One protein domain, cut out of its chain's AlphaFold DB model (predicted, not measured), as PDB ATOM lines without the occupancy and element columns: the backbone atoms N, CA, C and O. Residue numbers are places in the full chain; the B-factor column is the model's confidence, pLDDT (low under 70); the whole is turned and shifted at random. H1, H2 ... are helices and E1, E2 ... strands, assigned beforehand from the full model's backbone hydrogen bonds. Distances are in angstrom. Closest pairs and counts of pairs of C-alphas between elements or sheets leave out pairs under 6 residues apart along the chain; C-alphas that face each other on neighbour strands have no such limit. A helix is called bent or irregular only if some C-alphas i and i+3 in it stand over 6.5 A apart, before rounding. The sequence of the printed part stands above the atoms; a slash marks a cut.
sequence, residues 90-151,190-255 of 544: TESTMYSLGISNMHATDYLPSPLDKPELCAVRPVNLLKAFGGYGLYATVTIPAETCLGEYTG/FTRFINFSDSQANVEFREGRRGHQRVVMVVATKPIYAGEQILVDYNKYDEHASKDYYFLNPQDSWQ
ATOM      1  N   THR A  90      16.289  25.183  22.903       92.88
ATOM      2  CA  THR A  90      17.634  24.625  22.849       92.88
ATOM      3  C   THR A  90      18.305  24.856  21.498       92.88
ATOM      4  O   THR A  90      19.477  25.223  21.463       92.88
ATOM      5  N   GLU A  91      17.577  24.699  20.388       93.69
ATOM      6  CA  GLU A  91      18.140  24.898  19.047       93.69
ATOM      7  C   GLU A  91      18.550  26.358  18.836       93.69
ATOM      8  O   GLU A  91      19.669  26.629  18.396       93.69
ATOM      9  N   SER A  92      17.681  27.301  19.213       93.94
ATOM     10  CA  SER A  92      17.986  28.736  19.147       93.94
ATOM     11  C   SER A  92      19.158  29.118  20.058       93.94
ATOM     12  O   SER A  92      20.062  29.849  19.645       93.94
ATOM     13  N   THR A  93      19.204  28.558  21.271       95.38
ATOM     14  CA  THR A  93      20.293  28.791  22.232       95.38
ATOM     15  C   THR A  93      21.630  28.313  21.670       95.38
ATOM     16  O   THR A  93      22.583  29.090  21.599       95.38
ATOM     17  N   MET A  94      21.695  27.069  21.188       97.12
ATOM     18  CA  MET A  94      22.893  26.504  20.563       97.12
ATOM     19  C   MET A  94      23.342  27.314  19.346       97.12
ATOM     20  O   MET A  94      24.531  27.605  19.215       97.12
ATOM     21  N   TYR A  95      22.401  27.722  18.491       96.31
ATOM     22  CA  TYR A  95      22.698  28.568  17.337       96.31
ATOM     23  C   TYR A  95      23.310  29.910  17.761       96.31
ATOM     24  O   TYR A  95      24.334  30.309  17.209       96.31
ATOM     25  N   SER A  96      22.737  30.577  18.771       95.75
ATOM     26  CA  SER A  96      23.240  31.863  19.278       95.75
ATOM     27  C   SER A  96      24.643  31.761  19.888       95.75
ATOM     28  O   SER A  96      25.486  32.627  19.653       95.75
ATOM     29  N   LEU A  97      24.927  30.659  20.587       97.56
ATOM     30  CA  LEU A  97      26.248  30.358  21.133       97.56
ATOM     31  C   LEU A  97      27.258  29.995  20.035       97.56
ATOM     32  O   LEU A  97      28.456  30.185  20.220       97.56
ATOM     33  N   GLY A  98      26.808  29.501  18.879       96.81
ATOM     34  CA  GLY A  98      27.672  28.967  17.821       96.81
ATOM     35  C   GLY A  98      28.040  27.492  18.009       96.81
ATOM     36  O   GLY A  98      29.062  27.039  17.496       96.81
ATOM     37  N   ILE A  99      27.221  26.730  18.735       96.75
ATOM     38  CA  ILE A  99      27.398  25.287  18.915       96.75
ATOM     39  C   ILE A  99      26.832  24.564  17.693       96.75
ATOM     40  O   ILE A  99      25.620  24.503  17.493       96.75
ATOM     41  N   SER A 100      27.715  23.980  16.883       91.75
ATOM     42  CA  SER A 100      27.350  23.235  15.667       91.75
ATOM     43  C   SER A 100      27.713  21.749  15.710       91.75
ATOM     44  O   SER A 100      27.418  21.013  14.771       91.75
ATOM     45  N   ASN A 101      28.390  21.297  16.767       90.19
ATOM     46  CA  ASN A 101      28.947  19.949  16.910       90.19
ATOM     47  C   ASN A 101      28.211  19.089  17.956       90.19
ATOM     48  O   ASN A 101      28.774  18.122  18.463       90.19
ATOM     49  N   MET A 102      26.965  19.434  18.280       93.12
ATOM     50  CA  MET A 102      26.120  18.737  19.250       93.12
ATOM     51  C   MET A 102      24.690  18.637  18.705       93.12
ATOM     52  O   MET A 102      24.237  19.530  17.990       93.12
ATOM     53  N   HIS A 103      23.979  17.553  19.022       94.75
ATOM     54  CA  HIS A 103      22.554  17.432  18.708       94.75
ATOM     55  C   HIS A 103      21.711  18.123  19.789       94.75
ATOM     56  O   HIS A 103      22.045  18.053  20.968       94.75
ATOM     57  N   ALA A 104      20.584  18.737  19.419       93.75
ATOM     58  CA  ALA A 104      19.758  19.505  20.358       93.75
ATOM     59  C   ALA A 104      19.263  18.690  21.567       93.75
ATOM     60  O   ALA A 104      19.111  19.230  22.655       93.75
ATOM     61  N   THR A 105      19.056  17.379  21.414       94.94
ATOM     62  CA  THR A 105      18.660  16.505  22.538       94.94
ATOM     63  C   THR A 105      19.779  16.230  23.538       94.94
ATOM     64  O   THR A 105      19.492  15.768  24.635       94.94
ATOM     65  N   ASP A 106      21.037  16.452  23.151       96.25
ATOM     66  CA  ASP A 106      22.201  16.291  24.024       96.25
ATOM     67  C   ASP A 106      22.582  17.612  24.714       96.25
ATOM     68  O   ASP A 106      23.435  17.614  25.597       96.25
ATOM     69  N   TYR A 107      21.940  18.729  24.364       97.38
ATOM     70  CA  TYR A 107      22.148  19.990  25.063       97.38
ATOM     71  C   TYR A 107      21.227  20.079  26.283       97.38
ATOM     72  O   TYR A 107      20.001  20.064  26.159       97.38
ATOM     73  N   LEU A 108      21.831  20.158  27.471       96.88
ATOM     74  CA  LEU A 108      21.135  20.074  28.760       96.88
ATOM     75  C   LEU A 108      21.122  21.447  29.459       96.88
ATOM     76  O   LEU A 108      22.030  21.715  30.246       96.88
ATOM     77  N   PRO A 109      20.144  22.334  29.188       96.38
ATOM     78  CA  PRO A 109      20.130  23.681  29.754       96.38
ATOM     79  C   PRO A 109      19.853  23.669  31.263       96.38
ATOM     80  O   PRO A 109      19.090  22.837  31.763       96.38
ATOM     81  N   SER A 110      20.398  24.655  31.972       95.12
ATOM     82  CA  SER A 110      20.042  24.969  33.356       95.12
ATOM     83  C   SER A 110      19.400  26.357  33.463       95.12
ATOM     84  O   SER A 110      19.796  27.275  32.753       95.12
ATOM     85  N   PRO A 111      18.454  26.580  34.394       94.38
ATOM     86  CA  PRO A 111      17.973  27.921  34.738       94.38
ATOM     87  C   PRO A 111      19.057  28.886  35.249       94.38
ATOM     88  O   PRO A 111      18.782  30.076  35.381       94.38
ATOM     89  N   LEU A 112      20.247  28.385  35.605       95.19
ATOM     90  CA  LEU A 112      21.390  29.207  36.024       95.19
ATOM     91  C   LEU A 112      22.224  29.721  34.841       95.19
ATOM     92  O   LEU A 112      23.093  30.568  35.042       95.19
ATOM     93  N   ASP A 113      21.970  29.208  33.639       97.62
ATOM     94  CA  ASP A 113      22.742  29.489  32.435       97.62
ATOM     95  C   ASP A 113      22.562  30.930  31.951       97.62
ATOM     96  O   ASP A 113      21.442  31.427  31.839       97.62
ATOM     97  N   LYS A 114      23.682  31.568  31.596       97.88
ATOM     98  CA  LYS A 114      23.747  32.895  30.965       97.88
ATOM     99  C   LYS A 114      24.439  32.824  29.601       97.88
ATOM    100  O   LYS A 114      25.550  33.345  29.434       97.88
ATOM    101  N   PRO A 115      23.834  32.133  28.617       96.88
ATOM    102  CA  PRO A 115      24.449  31.924  27.310       96.88
ATOM    103  C   PRO A 115      24.724  33.237  26.561       96.88
ATOM    104  O   PRO A 115      25.630  33.287  25.741       96.88
ATOM    105  N   GLU A 116      24.002  34.317  26.866       96.94
ATOM    106  CA  GLU A 116      24.186  35.641  26.267       96.94
ATOM    107  C   GLU A 116      25.554  36.276  26.554       96.94
ATOM    108  O   GLU A 116      25.992  37.151  25.806       96.94
ATOM    109  N   LEU A 117      26.238  35.836  27.616       98.38
ATOM    110  CA  LEU A 117      27.567  36.330  27.987       98.38
ATOM    111  C   LEU A 117      28.692  35.663  27.193       98.38
ATOM    112  O   LEU A 117      29.841  36.101  27.281       98.38
ATOM    113  N   CYS A 118      28.386  34.583  26.469       98.06
ATOM    114  CA  CYS A 118      29.393  33.686  25.934       98.06
ATOM    115  C   CYS A 118      29.156  33.317  24.468       98.06
ATOM    116  O   CYS A 118      28.075  33.472  23.904       98.06
ATOM    117  N   ALA A 119      30.197  32.778  23.848       98.25
ATOM    118  CA  ALA A 119      30.153  32.162  22.537       98.25
ATOM    119  C   ALA A 119      31.099  30.960  22.500       98.25
ATOM    120  O   ALA A 119      32.204  31.004  23.028       98.25
ATOM    121  N   VAL A 120      30.680  29.888  21.837       98.25
ATOM    122  CA  VAL A 120      31.522  28.732  21.540       98.25
ATOM    123  C   VAL A 120      32.166  28.944  20.172       98.25
ATOM    124  O   VAL A 120      31.486  29.236  19.182       98.25
ATOM    125  N   ARG A 121      33.493  28.836  20.106       96.88
ATOM    126  CA  ARG A 121      34.275  28.990  18.867       96.88
ATOM    127  C   ARG A 121      35.384  27.939  18.811       96.88
ATOM    128  O   ARG A 121      35.797  27.455  19.862       96.88
ATOM    129  N   PRO A 122      35.883  27.570  17.620       95.44
ATOM    130  CA  PRO A 122      37.124  26.806  17.515       95.44
ATOM    131  C   PRO A 122      38.266  27.522  18.249       95.44
ATOM    132  O   PRO A 122      38.277  28.745  18.319       95.44
ATOM    133  N   VAL A 123      39.243  26.790  18.773       96.06
ATOM    134  CA  VAL A 123      40.502  27.387  19.260       96.06
ATOM    135  C   VAL A 123      41.561  27.102  18.205       96.06
ATOM    136  O   VAL A 123      41.771  25.936  17.870       96.06
ATOM    137  N   ASN A 124      42.238  28.123  17.667       95.56
ATOM    138  CA  ASN A 124      43.192  27.922  16.570       95.56
ATOM    139  C   ASN A 124      44.309  26.930  16.945       95.56
ATOM    140  O   ASN A 124      44.647  26.050  16.151       95.56
ATOM    141  N   LEU A 125      44.806  26.991  18.186       95.06
ATOM    142  CA  LEU A 125      45.779  26.031  18.727       95.06
ATOM    143  C   LEU A 125      45.266  24.584  18.720       95.06
ATOM    144  O   LEU A 125      46.035  23.648  18.509       95.06
ATOM    145  N   LEU A 126      43.958  24.390  18.899       92.94
ATOM    146  CA  LEU A 126      43.323  23.075  18.993       92.94
ATOM    147  C   LEU A 126      42.691  22.616  17.669       92.94
ATOM    148  O   LEU A 126      42.061  21.555  17.619       92.94
ATOM    149  N   LYS A 127      42.866  23.369  16.572       86.38
ATOM    150  CA  LYS A 127      42.218  23.095  15.273       86.38
ATOM    151  C   LYS A 127      42.517  21.703  14.725       86.38
ATOM    152  O   LYS A 127      41.635  21.076  14.146       86.38
ATOM    153  N   ALA A 128      43.734  21.198  14.943       83.19
ATOM    154  CA  ALA A 128      44.159  19.874  14.480       83.19
ATOM    155  C   ALA A 128      43.322  18.738  15.094       83.19
ATOM    156  O   ALA A 128      43.199  17.669  14.500       83.19
ATOM    157  N   PHE A 129      42.711  18.998  16.251       84.50
ATOM    158  CA  PHE A 129      41.850  18.073  16.984       84.50
ATOM    159  C   PHE A 129      40.366  18.457  16.899       84.50
ATOM    160  O   PHE A 129      39.529  17.811  17.521       84.50
ATOM    161  N   GLY A 130      40.026  19.515  16.150       85.69
ATOM    162  CA  GLY A 130      38.677  20.080  16.128       85.69
ATOM    163  C   GLY A 130      38.234  20.634  17.485       85.69
ATOM    164  O   GLY A 130      37.046  20.573  17.797       85.69
ATOM    165  N   GLY A 131      39.176  21.116  18.304       90.81
ATOM    166  CA  GLY A 131      38.903  21.637  19.641       90.81
ATOM    167  C   GLY A 131      38.209  22.998  19.620       90.81
ATOM    168  O   GLY A 131      38.508  23.864  18.794       90.81
ATOM    169  N   TYR A 132      37.280  23.173  20.554       95.06
ATOM    170  CA  TYR A 132      36.504  24.393  20.759       95.06
ATOM    171  C   TYR A 132      36.820  24.984  22.132       95.06
ATOM    172  O   TYR A 132      37.345  24.298  23.003       95.06
ATOM    173  N   GLY A 133      36.496  26.257  22.301       96.88
ATOM    174  CA  GLY A 133      36.617  27.006  23.540       96.88
ATOM    175  C   GLY A 133      35.356  27.826  23.778       96.88
ATOM    176  O   GLY A 133      34.621  28.144  22.832       96.88
ATOM    177  N   LEU A 134      35.112  28.166  25.039       98.50
ATOM    178  CA  LEU A 134      34.108  29.144  25.437       98.50
ATOM    179  C   LEU A 134      34.770  30.520  25.552       98.50
ATOM    180  O   LEU A 134      35.819  30.644  26.169       98.50
ATOM    181  N   TYR A 135      34.158  31.544  24.971       98.69
ATOM    182  CA  TYR A 135      34.690  32.904  24.916       98.69
ATOM    183  C   TYR A 135      33.670  33.897  25.448       98.69
ATOM    184  O   TYR A 135      32.478  33.754  25.174       98.69
ATOM    185  N   ALA A 136      34.128  34.920  26.158       98.62
ATOM    186  CA  ALA A 136      33.279  36.009  26.612       98.62
ATOM    187  C   ALA A 136      32.907  36.931  25.435       98.62
ATOM    188  O   ALA A 136      33.769  37.377  24.678       98.62
ATOM    189  N   THR A 137      31.623  37.244  25.261       97.88
ATOM    190  CA  THR A 137      31.146  38.193  24.229       97.88
ATOM    191  C   THR A 137      31.082  39.629  24.741       97.88
ATOM    192  O   THR A 137      31.032  40.579  23.961       97.88
ATOM    193  N   VAL A 138      31.100  39.784  26.062       98.00
ATOM    194  CA  VAL A 138      31.081  41.042  26.805       98.00
ATOM    195  C   VAL A 138      32.090  40.954  27.944       98.00
ATOM    196  O   VAL A 138      32.559  39.871  28.274       98.00
ATOM    197  N   THR A 139      32.420  42.079  28.578       98.38
ATOM    198  CA  THR A 139      33.183  42.022  29.832       98.38
ATOM    199  C   THR A 139      32.314  41.424  30.941       98.38
ATOM    200  O   THR A 139      31.229  41.934  31.220       98.38
ATOM    201  N   ILE A 140      32.795  40.354  31.569       98.62
ATOM    202  CA  ILE A 140      32.138  39.625  32.653       98.62
ATOM    203  C   ILE A 140      32.829  40.009  33.970       98.62
ATOM    204  O   ILE A 140      34.023  39.757  34.122       98.62
ATOM    205  N   PRO A 141      32.122  40.622  34.935       98.56
ATOM    206  CA  PRO A 141      32.693  40.921  36.245       98.56
ATOM    207  C   PRO A 141      33.084  39.653  37.017       98.56
ATOM    208  O   PRO A 141      32.425  38.618  36.885       98.56
ATOM    209  N   ALA A 142      34.085  39.767  37.894       97.69
ATOM    210  CA  ALA A 142      34.387  38.732  38.885       97.69
ATOM    211  C   ALA A 142      33.140  38.369  39.712       97.69
ATOM    212  O   ALA A 142      32.233  39.187  39.876       97.69
ATOM    213  N   GLU A 143      33.101  37.143  40.233       97.62
ATOM    214  CA  GLU A 143      31.991  36.555  40.994       97.62
ATOM    215  C   GLU A 143      30.686  36.359  40.199       97.62
ATOM    216  O   GLU A 143      29.660  35.937  40.744       97.62
ATOM    217  N   THR A 144      30.697  36.601  38.885       98.50
ATOM    218  CA  THR A 144      29.558  36.267  38.027       98.50
ATOM    219  C   THR A 144      29.451  34.752  37.879       98.50
ATOM    220  O   THR A 144      30.378  34.111  37.400       98.50
ATOM    221  N   CYS A 145      28.303  34.169  38.231       98.12
ATOM    222  CA  CYS A 145      27.950  32.809  37.813       98.12
ATOM    223  C   CYS A 145      27.567  32.820  36.325       98.12
ATOM    224  O   CYS A 145      26.637  33.549  35.955       98.12
ATOM    225  N   LEU A 146      28.303  32.069  35.502       98.31
ATOM    226  CA  LEU A 146      28.084  31.922  34.059       98.31
ATOM    227  C   LEU A 146      26.987  30.893  33.768       98.31
ATOM    228  O   LEU A 146      26.187  31.097  32.862       98.31
ATOM    229  N   GLY A 147      26.951  29.794  34.518       97.75
ATOM    230  CA  GLY A 147      26.002  28.705  34.309       97.75
ATOM    231  C   GLY A 147      26.253  27.514  35.224       97.75
ATOM    232  O   GLY A 147      27.184  27.515  36.034       97.75
ATOM    233  N   GLU A 148      25.410  26.496  35.093       96.56
ATOM    234  CA  GLU A 148      25.596  25.202  35.759       96.56
ATOM    235  C   GLU A 148      26.436  24.280  34.872       96.56
ATOM    236  O   GLU A 148      26.201  24.217  33.670       96.56
ATOM    237  N   TYR A 149      27.370  23.523  35.444       96.00
ATOM    238  CA  TYR A 149      28.031  22.441  34.722       96.00
ATOM    239  C   TYR A 149      27.094  21.235  34.627       96.00
ATOM    240  O   TYR A 149      26.941  20.476  35.586       96.00
ATOM    241  N   THR A 150      26.435  21.083  33.476       96.31
ATOM    242  CA  THR A 150      25.469  20.004  33.235       96.31
ATOM    243  C   THR A 150      26.079  18.860  32.433       96.31
ATOM    244  O   THR A 150      26.974  19.038  31.606       96.31
ATOM    245  N   GLY A 151      25.559  17.659  32.659       95.50
ATOM    246  CA  GLY A 151      26.011  16.447  31.994       95.50
ATOM    247  C   GLY A 151      25.065  15.282  32.236       95.50
ATOM    248  O   GLY A 151      24.056  15.417  32.933       95.50
ATOM    249  N   PHE A 190      26.743  24.637  27.368       98.12
ATOM    250  CA  PHE A 190      27.912  25.364  26.873       98.12
ATOM    251  C   PHE A 190      29.126  25.354  27.818       98.12
ATOM    252  O   PHE A 190      30.244  25.557  27.347       98.12
ATOM    253  N   THR A 191      28.963  25.088  29.120       97.56
ATOM    254  CA  THR A 191      30.092  25.112  30.068       97.56
ATOM    255  C   THR A 191      31.083  23.975  29.828       97.56
ATOM    256  O   THR A 191      32.243  24.076  30.213       97.56
ATOM    257  N   ARG A 192      30.668  22.903  29.143       95.25
ATOM    258  CA  ARG A 192      31.559  21.801  28.737       95.25
ATOM    259  C   ARG A 192      32.659  22.224  27.753       95.25
ATOM    260  O   ARG A 192      33.554  21.440  27.484       95.25
ATOM    261  N   PHE A 193      32.542  23.405  27.140       96.31
ATOM    262  CA  PHE A 193      33.509  23.932  26.171       96.31
ATOM    263  C   PHE A 193      34.601  24.793  26.820       96.31
ATOM    264  O   PHE A 193      35.433  25.353  26.114       96.31
ATOM    265  N   ILE A 194      34.587  24.937  28.145       96.88
ATOM    266  CA  ILE A 194      35.636  25.635  28.890       96.88
ATOM    267  C   ILE A 194      36.872  24.738  28.912       96.88
ATOM    268  O   ILE A 194      36.770  23.585  29.330       96.88
ATOM    269  N   ASN A 195      38.012  25.258  28.458       94.44
ATOM    270  CA  ASN A 195      39.267  24.511  28.421       94.44
ATOM    271  C   ASN A 195      40.044  24.625  29.737       94.44
ATOM    272  O   ASN A 195      39.820  25.528  30.546       94.44
ATOM    273  N   PHE A 196      40.990  23.706  29.914       91.06
ATOM    274  CA  PHE A 196      41.889  23.676  31.057       91.06
ATOM    275  C   PHE A 196      42.963  24.768  30.991       91.06
ATOM    276  O   PHE A 196      43.587  24.960  29.945       91.06
ATOM    277  N   SER A 197      43.234  25.400  32.129       92.50
ATOM    278  CA  SER A 197      44.499  26.080  32.418       92.50
ATOM    279  C   SER A 197      44.653  26.213  33.931       92.50
ATOM    280  O   SER A 197      43.837  26.876  34.562       92.50
ATOM    281  N   ASP A 198      45.680  25.609  34.520       88.00
ATOM    282  CA  ASP A 198      45.989  25.703  35.959       88.00
ATOM    283  C   ASP A 198      46.770  26.968  36.336       88.00
ATOM    284  O   ASP A 198      46.841  27.356  37.500       88.00
ATOM    285  N   SER A 199      47.328  27.666  35.351       89.19
ATOM    286  CA  SER A 199      48.062  28.914  35.551       89.19
ATOM    287  C   SER A 199      47.253  30.160  35.187       89.19
ATOM    288  O   SER A 199      47.532  31.246  35.706       89.19
ATOM    289  N   GLN A 200      46.261  30.031  34.296       94.56
ATOM    290  CA  GLN A 200      45.502  31.163  33.755       94.56
ATOM    291  C   GLN A 200      43.983  31.005  33.820       94.56
ATOM    292  O   GLN A 200      43.268  31.798  33.199       94.56
ATOM    293  N   ALA A 201      43.481  30.062  34.624       95.06
ATOM    294  CA  ALA A 201      42.063  29.983  34.953       95.06
ATOM    295  C   ALA A 201      41.490  31.362  35.323       95.06
ATOM    296  O   ALA A 201      42.082  32.150  36.073       95.06
ATOM    297  N   ASN A 202      40.325  31.662  34.765       97.50
ATOM    298  CA  ASN A 202      39.551  32.870  35.042       97.50
ATOM    299  C   ASN A 202      38.121  32.557  35.504       97.50
ATOM    300  O   ASN A 202      37.374  33.467  35.864       97.50
ATOM    301  N   VAL A 203      37.779  31.270  35.583       97.50
ATOM    302  CA  VAL A 203      36.621  30.745  36.301       97.50
ATOM    303  C   VAL A 203      37.038  29.604  37.230       97.50
ATOM    304  O   VAL A 203      38.098  29.005  37.070       97.50
ATOM    305  N   GLU A 204      36.167  29.280  38.176       94.81
ATOM    306  CA  GLU A 204      36.257  28.103  39.036       94.81
ATOM    307  C   GLU A 204      34.930  27.337  39.034       94.81
ATOM    308  O   GLU A 204      33.859  27.901  38.767       94.81
ATOM    309  N   PHE A 205      34.996  26.055  39.385       91.81
ATOM    310  CA  PHE A 205      33.812  25.284  39.741       91.81
ATOM    311  C   PHE A 205      33.474  25.503  41.207       91.81
ATOM    312  O   PHE A 205      34.271  25.201  42.089       91.81
ATOM    313  N   ARG A 206      32.272  26.000  41.483       90.00
ATOM    314  CA  ARG A 206      31.806  26.295  42.836       90.00
ATOM    315  C   ARG A 206      30.545  25.511  43.147       90.00
ATOM    316  O   ARG A 206      29.627  25.454  42.329       90.00
ATOM    317  N   GLU A 207      30.459  24.964  44.355       88.88
ATOM    318  CA  GLU A 207      29.205  24.384  44.824       88.88
ATOM    319  C   GLU A 207      28.087  25.432  44.806       88.88
ATOM    320  O   GLU A 207      28.211  26.522  45.371       88.88
ATOM    321  N   GLY A 208      26.965  25.071  44.194       89.00
ATOM    322  CA  GLY A 208      25.740  25.852  44.207       89.00
ATOM    323  C   GLY A 208      24.515  25.020  44.549       89.00
ATOM    324  O   GLY A 208      24.574  23.817  44.816       89.00
ATOM    325  N   ARG A 209      23.356  25.681  44.520       88.44
ATOM    326  CA  ARG A 209      22.058  25.029  44.703       88.44
ATOM    327  C   ARG A 209      21.072  25.462  43.634       88.44
ATOM    328  O   ARG A 209      20.861  26.653  43.425       88.44
ATOM    329  N   ARG A 210      20.393  24.480  43.046       87.75
ATOM    330  CA  ARG A 210      19.209  24.667  42.208       87.75
ATOM    331  C   ARG A 210      18.012  24.070  42.943       87.75
ATOM    332  O   ARG A 210      17.815  22.856  42.983       87.75
ATOM    333  N   GLY A 211      17.245  24.927  43.618       86.81
ATOM    334  CA  GLY A 211      16.222  24.479  44.568       86.81
ATOM    335  C   GLY A 211      16.848  23.691  45.726       86.81
ATOM    336  O   GLY A 211      17.674  24.221  46.468       86.81
ATOM    337  N   HIS A 212      16.466  22.422  45.881       85.44
ATOM    338  CA  HIS A 212      17.035  21.522  46.897       85.44
ATOM    339  C   HIS A 212      18.233  20.697  46.399       85.44
ATOM    340  O   HIS A 212      18.851  19.993  47.194       85.44
ATOM    341  N   GLN A 213      18.563  20.766  45.108       87.44
ATOM    342  CA  GLN A 213      19.627  19.976  44.499       87.44
ATOM    343  C   GLN A 213      20.960  20.728  44.569       87.44
ATOM    344  O   GLN A 213      21.028  21.899  44.192       87.44
ATOM    345  N   ARG A 214      22.019  20.054  45.037       89.88
ATOM    346  CA  ARG A 214      23.399  20.547  44.915       89.88
ATOM    347  C   ARG A 214      23.826  20.453  43.455       89.88
ATOM    348  O   ARG A 214      23.605  19.424  42.818       89.88
ATOM    349  N   VAL A 215      24.422  21.516  42.944       91.62
ATOM    350  CA  VAL A 215      24.881  21.623  41.555       91.62
ATOM    351  C   VAL A 215      26.273  22.228  41.525       91.62
ATOM    352  O   VAL A 215      26.734  22.778  42.524       91.62
ATOM    353  N   VAL A 216      26.926  22.141  40.377       92.12
ATOM    354  CA  VAL A 216      28.230  22.755  40.152       92.12
ATOM    355  C   VAL A 216      28.004  24.002  39.316       92.12
ATOM    356  O   VAL A 216      27.463  23.924  38.219       92.12
ATOM    357  N   MET A 217      28.394  25.155  39.835       95.00
ATOM    358  CA  MET A 217      28.340  26.426  39.122       95.00
ATOM    359  C   MET A 217      29.707  26.753  38.538       95.00
ATOM    360  O   MET A 217      30.724  26.505  39.176       95.00
ATOM    361  N   VAL A 218      29.723  27.374  37.365       97.06
ATOM    362  CA  VAL A 218      30.917  28.014  36.809       97.06
ATOM    363  C   VAL A 218      30.892  29.483  37.197       97.06
ATOM    364  O   VAL A 218      29.978  30.208  36.795       97.06
ATOM    365  N   VAL A 219      31.871  29.931  37.980       97.75
ATOM    366  CA  VAL A 219      31.915  31.298  38.520       97.75
ATOM    367  C   VAL A 219      33.214  31.983  38.119       97.75
ATOM    368  O   VAL A 219      34.283  31.416  38.302       97.75
ATOM    369  N   ALA A 220      33.129  33.202  37.586       98.38
ATOM    370  CA  ALA A 220      34.300  34.020  37.276       98.38
ATOM    371  C   ALA A 220      35.085  34.358  38.551       98.38
ATOM    372  O   ALA A 220      34.515  34.892  39.499       98.38
ATOM    373  N   THR A 221      36.390  34.092  38.565       95.75
ATOM    374  CA  THR A 221      37.281  34.392  39.707       95.75
ATOM    375  C   THR A 221      37.911  35.777  39.605       95.75
ATOM    376  O   THR A 221      38.344  36.356  40.598       95.75
ATOM    377  N   LYS A 222      37.931  36.336  38.394       95.25
ATOM    378  CA  LYS A 222      38.437  37.668  38.053       95.25
ATOM    379  C   LYS A 222      37.615  38.251  36.897       95.25
ATOM    380  O   LYS A 222      36.850  37.507  36.281       95.25
ATOM    381  N   PRO A 223      37.710  39.563  36.607       97.50
ATOM    382  CA  PRO A 223      37.097  40.114  35.405       97.50
ATOM    383  C   PRO A 223      37.597  39.377  34.155       97.50
ATOM    384  O   PRO A 223      38.795  39.134  34.035       97.50
ATOM    385  N   ILE A 224      36.679  39.034  33.253       98.38
ATOM    386  CA  ILE A 224      36.970  38.404  31.957       98.38
ATOM    387  C   ILE A 224      36.567  39.400  30.879       98.38
ATOM    388  O   ILE A 224      35.411  39.825  30.834       98.38
ATOM    389  N   TYR A 225      37.499  39.821  30.037       96.50
ATOM    390  CA  TYR A 225      37.243  40.840  29.023       96.50
ATOM    391  C   TYR A 225      36.608  40.243  27.765       96.50
ATOM    392  O   TYR A 225      36.717  39.053  27.479       96.50
ATOM    393  N   ALA A 226      35.909  41.082  26.997       97.06
ATOM    394  CA  ALA A 226      35.274  40.631  25.763       97.06
ATOM    395  C   ALA A 226      36.330  40.094  24.782       97.06
ATOM    396  O   ALA A 226      37.357  40.733  24.564       97.06
ATOM    397  N   GLY A 227      36.057  38.938  24.182       96.31
ATOM    398  CA  GLY A 227      36.981  38.224  23.306       96.31
ATOM    399  C   GLY A 227      37.908  37.249  24.031       96.31
ATOM    400  O   GLY A 227      38.455  36.370  23.370       96.31
ATOM    401  N   GLU A 228      38.046  37.339  25.357       97.88
ATOM    402  CA  GLU A 228      38.870  36.393  26.105       97.88
ATOM    403  C   GLU A 228      38.228  35.007  26.165       97.88
ATOM    404  O   GLU A 228      37.012  34.844  26.316       97.88
ATOM    405  N   GLN A 229      39.080  33.992  26.081       98.38
ATOM    406  CA  GLN A 229      38.723  32.617  26.359       98.38
ATOM    407  C   GLN A 229      38.483  32.431  27.860       98.38
ATOM    408  O   GLN A 229      39.233  32.916  28.711       98.38
ATOM    409  N   ILE A 230      37.429  31.694  28.183       98.62
ATOM    410  CA  ILE A 230      37.110  31.256  29.534       98.62
ATOM    411  C   ILE A 230      37.854  29.940  29.776       98.62
ATOM    412  O   ILE A 230      37.709  28.984  29.010       98.62
ATOM    413  N   LEU A 231      38.656  29.914  30.837       97.75
ATOM    414  CA  LEU A 231      39.552  28.826  31.213       97.75
ATOM    415  C   LEU A 231      39.339  28.450  32.676       97.75
ATOM    416  O   LEU A 231      39.118  29.320  33.522       97.75
ATOM    417  N   VAL A 232      39.449  27.161  32.981       94.56
ATOM    418  CA  VAL A 232      39.236  26.620  34.326       94.56
ATOM    419  C   VAL A 232      40.393  25.726  34.751       94.56
ATOM    420  O   VAL A 232      40.934  24.975  33.940       94.56
ATOM    421  N   ASP A 233      40.736  25.768  36.033       88.81
ATOM    422  CA  ASP A 233      41.527  24.717  36.660       88.81
ATOM    423  C   ASP A 233      40.554  23.655  37.187       88.81
ATOM    424  O   ASP A 233      39.666  23.941  37.993       88.81
ATOM    425  N   TYR A 234      40.694  22.418  36.712       75.56
ATOM    426  CA  TYR A 234      39.886  21.295  37.186       75.56
ATOM    427  C   TYR A 234      40.319  20.784  38.573       75.56
ATOM    428  O   TYR A 234      39.782  19.775  39.034       75.56
ATOM    429  N   ASN A 235      41.294  21.438  39.217       64.50
ATOM    430  CA  ASN A 235      41.853  21.105  40.529       64.50
ATOM    431  C   ASN A 235      42.307  19.646  40.625       64.50
ATOM    432  O   ASN A 235      42.196  18.977  41.658       64.50
ATOM    433  N   LYS A 236      42.835  19.133  39.514       64.19
ATOM    434  CA  LYS A 236      43.326  17.769  39.414       64.19
ATOM    435  C   LYS A 236      44.684  17.758  38.746       64.19
ATOM    436  O   LYS A 236      44.818  18.196  37.609       64.19
ATOM    437  N   TYR A 237      45.666  17.182  39.439       61.22
ATOM    438  CA  TYR A 237      46.954  16.927  38.823       61.22
ATOM    439  C   TYR A 237      46.787  15.926  37.684       61.22
ATOM    440  O   TYR A 237      46.318  14.799  37.882       61.22
ATOM    441  N   ASP A 238      47.211  16.349  36.505       67.00
ATOM    442  CA  ASP A 238      47.367  15.496  35.347       67.00
ATOM    443  C   ASP A 238      48.814  15.612  34.874       67.00
ATOM    444  O   ASP A 238      49.232  16.649  34.363       67.00
ATOM    445  N   GLU A 239      49.583  14.535  35.042       61.44
ATOM    446  CA  GLU A 239      50.993  14.488  34.640       61.44
ATOM    447  C   GLU A 239      51.199  14.676  33.128       61.44
ATOM    448  O   GLU A 239      52.339  14.860  32.687       61.44
ATOM    449  N   HIS A 240      50.117  14.585  32.347       68.81
ATOM    450  CA  HIS A 240      50.082  14.864  30.920       68.81
ATOM    451  C   HIS A 240      49.776  16.324  30.604       68.81
ATOM    452  O   HIS A 240      50.188  16.782  29.544       68.81
ATOM    453  N   ALA A 241      49.105  17.078  31.482       73.38
ATOM    454  CA  ALA A 241      48.711  18.455  31.173       73.38
ATOM    455  C   ALA A 241      49.939  19.309  30.831       73.38
ATOM    456  O   ALA A 241      50.039  19.865  29.736       73.38
ATOM    457  N   SER A 242      50.950  19.285  31.696       80.00
ATOM    458  CA  SER A 242      52.197  20.015  31.470       80.00
ATOM    459  C   SER A 242      53.031  19.449  30.328       80.00
ATOM    460  O   SER A 242      53.839  20.179  29.771       80.00
ATOM    461  N   LYS A 243      52.856  18.190  29.912       82.31
ATOM    462  CA  LYS A 243      53.685  17.557  28.864       82.31
ATOM    463  C   LYS A 243      53.077  17.654  27.471       82.31
ATOM    464  O   LYS A 243      53.803  17.885  26.507       82.31
ATOM    465  N   ASP A 244      51.763  17.507  27.389       83.06
ATOM    466  CA  ASP A 244      51.046  17.237  26.150       83.06
ATOM    467  C   ASP A 244      50.085  18.375  25.765       83.06
ATOM    468  O   ASP A 244      49.762  18.513  24.584       83.06
ATOM    469  N   TYR A 245      49.616  19.204  26.710       89.00
ATOM    470  CA  TYR A 245      48.644  20.263  26.393       89.00
ATOM    471  C   TYR A 245      49.333  21.551  25.976       89.00
ATOM    472  O   TYR A 245      50.484  21.806  26.313       89.00
ATOM    473  N   TYR A 246      48.620  22.423  25.276       93.38
ATOM    474  CA  TYR A 246      49.061  23.807  25.169       93.38
ATOM    475  C   TYR A 246      48.882  24.522  26.507       93.38
ATOM    476  O   TYR A 246      47.870  24.327  27.178       93.38
ATOM    477  N   PHE A 247      49.826  25.397  26.852       95.38
ATOM    478  CA  PHE A 247      49.591  26.411  27.877       95.38
ATOM    479  C   PHE A 247      48.625  27.440  27.291       95.38
ATOM    480  O   PHE A 247      49.033  28.314  26.521       95.38
ATOM    481  N   LEU A 248      47.331  27.254  27.558       96.62
ATOM    482  CA  LEU A 248      46.284  28.139  27.063       96.62
ATOM    483  C   LEU A 248      46.220  29.421  27.895       96.62
ATOM    484  O   LEU A 248      46.260  29.394  29.127       96.62
ATOM    485  N   ASN A 249      46.072  30.528  27.180       97.62
ATOM    486  CA  ASN A 249      45.910  31.885  27.668       97.62
ATOM    487  C   ASN A 249      44.492  32.375  27.342       97.62
ATOM    488  O   ASN A 249      43.941  31.995  26.303       97.62
ATOM    489  N   PRO A 250      43.914  33.301  28.127       97.81
ATOM    490  CA  PRO A 250      42.659  33.957  27.767       97.81
ATOM    491  C   PRO A 250      42.730  34.676  26.408       97.81
ATOM    492  O   PRO A 250      41.711  34.836  25.749       97.81
ATOM    493  N   GLN A 251      43.922  35.071  25.951       95.75
ATOM    494  CA  GLN A 251      44.128  35.746  24.664       95.75
ATOM    495  C   GLN A 251      44.208  34.784  23.462       95.75
ATOM    496  O   GLN A 251      44.217  35.244  22.319       95.75
ATOM    497  N   ASP A 252      44.260  33.464  23.678       96.94
ATOM    498  CA  ASP A 252      44.271  32.495  22.578       96.94
ATOM    499  C   ASP A 252      42.892  32.439  21.910       96.94
ATOM    500  O   ASP A 252      41.905  32.066  22.547       96.94
ATOM    501  N   SER A 253      42.831  32.791  20.623       92.94
ATOM    502  CA  SER A 253      41.576  32.976  19.886       92.94
ATOM    503  C   SER A 253      41.305  31.895  18.826       92.94
ATOM    504  O   SER A 253      42.066  30.941  18.620       92.94
ATOM    505  N   TRP A 254      40.173  32.041  18.132       94.44
ATOM    506  CA  TRP A 254      39.805  31.227  16.969       94.44
ATOM    507  C   TRP A 254      40.573  31.596  15.695       94.44
ATOM    508  O   TRP A 254      40.543  30.824  14.737       94.44
ATOM    509  N   GLN A 255      41.229  32.759  15.663       94.94
ATOM    510  CA  GLN A 255      41.960  33.241  14.495       94.94
ATOM    511  C   GLN A 255      43.324  32.562  14.397       94.94
ATOM    512  O   GLN A 255      44.023  32.342  15.389       94.94
TER     513      GLN A 255
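AT A GLANCE: This is residues 90 to 151 and 190 to 255 of the 544 residues of the protein "Protein containing SET domain" of Legionella oakridgensis ATCC 33761 = DSM 21215 (UniProt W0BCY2). Two small sheets, E1 E2 E6 and E3 E5 E4, come together where E6 meets one end of E4, with the short helix H3 in the space between them. H1 packs beside E1, H4 lies far out on a loop at the other end of the longest axis from the tip of the E4 E5 hairpin, and loops make much of the rest. The printed part has 128 residues with four named helices and six named strands, in the order H1 E1 H2 E2 E3 H3 E4 E5 E6 H4. Both sheets are antiparallel, in the orders E1 E2 E6 and E3 E5 E4; the class is mixed, helices and strands, though under half of the residues are in named elements. The whole is compact, with a radius of gyration of the C-alphas of 14.2 A and spans of 41 by 28 by 27 A.

HOW THE PARTS SIT: H1, residues 90 to 97, is on the sheet of E1, residues 118 to 122, E2, residues 132 to 136, and E6, residues 229 to 232; its closest C-alphas to E1, those of Leu 97 and Ala 119, are 4.5 A apart. E1 and E2 are antiparallel at 148 degrees, with N 119 and O 135 at 2.8 A. Between them in the chain, H2, residues 124 to 129, only grazes the sheet; it is irregular, with C-alphas 125 and 128 7.7 A apart. N 230 of E6 and O 134 of E2 are at 2.8 A. In the other sheet, E5, residues 213 to 220, is the inner strand between E3, residues 145 to 148, and E4, residues 203 to 210. N 146 and O 218 are at 2.8 A, and in the hairpin of E4 and E5, N 206 and O 217 are at 2.8 A. H3, residues 190 to 193, lies over E2 at a height over the sheet of 7.7 A and only grazes the sheet E3 E5 E4. The closest C-alphas of E4 and E6, those of Val 203 and Val 232, are 5.3 A apart. H4, residues 241 to 244, is on neither sheet. Every O i to N i+4 pair is within hydrogen-bond range in H1; H2 has 0 of 2, but 2 of 3 O i to N i+3 pairs; H3 and H4 are too short for an i+4 pair.

IN THESE COORDINATES: H1 begins at C-alpha 90 (17.634, 24.625, 22.849) and is 10.5 A long. E4 is 19.4 A long and bends by 63 degrees at residue 207; E5 is 21.6 A long. H4 ends at C-alpha 244 (51.046, 17.237, 26.150).

THE WHOLE: The two C-alphas farthest apart, those of His 212 and Gln 255, are 42.5 A apart. Residues 152 to 189 are not printed, and C-alphas 151 and 190 are 10.5 A apart across the cut. The link from H1 to E1, 20 residues, is long. Residues 235 to 240 have a pLDDT under 70, against a mean of 92.8 for the printed part.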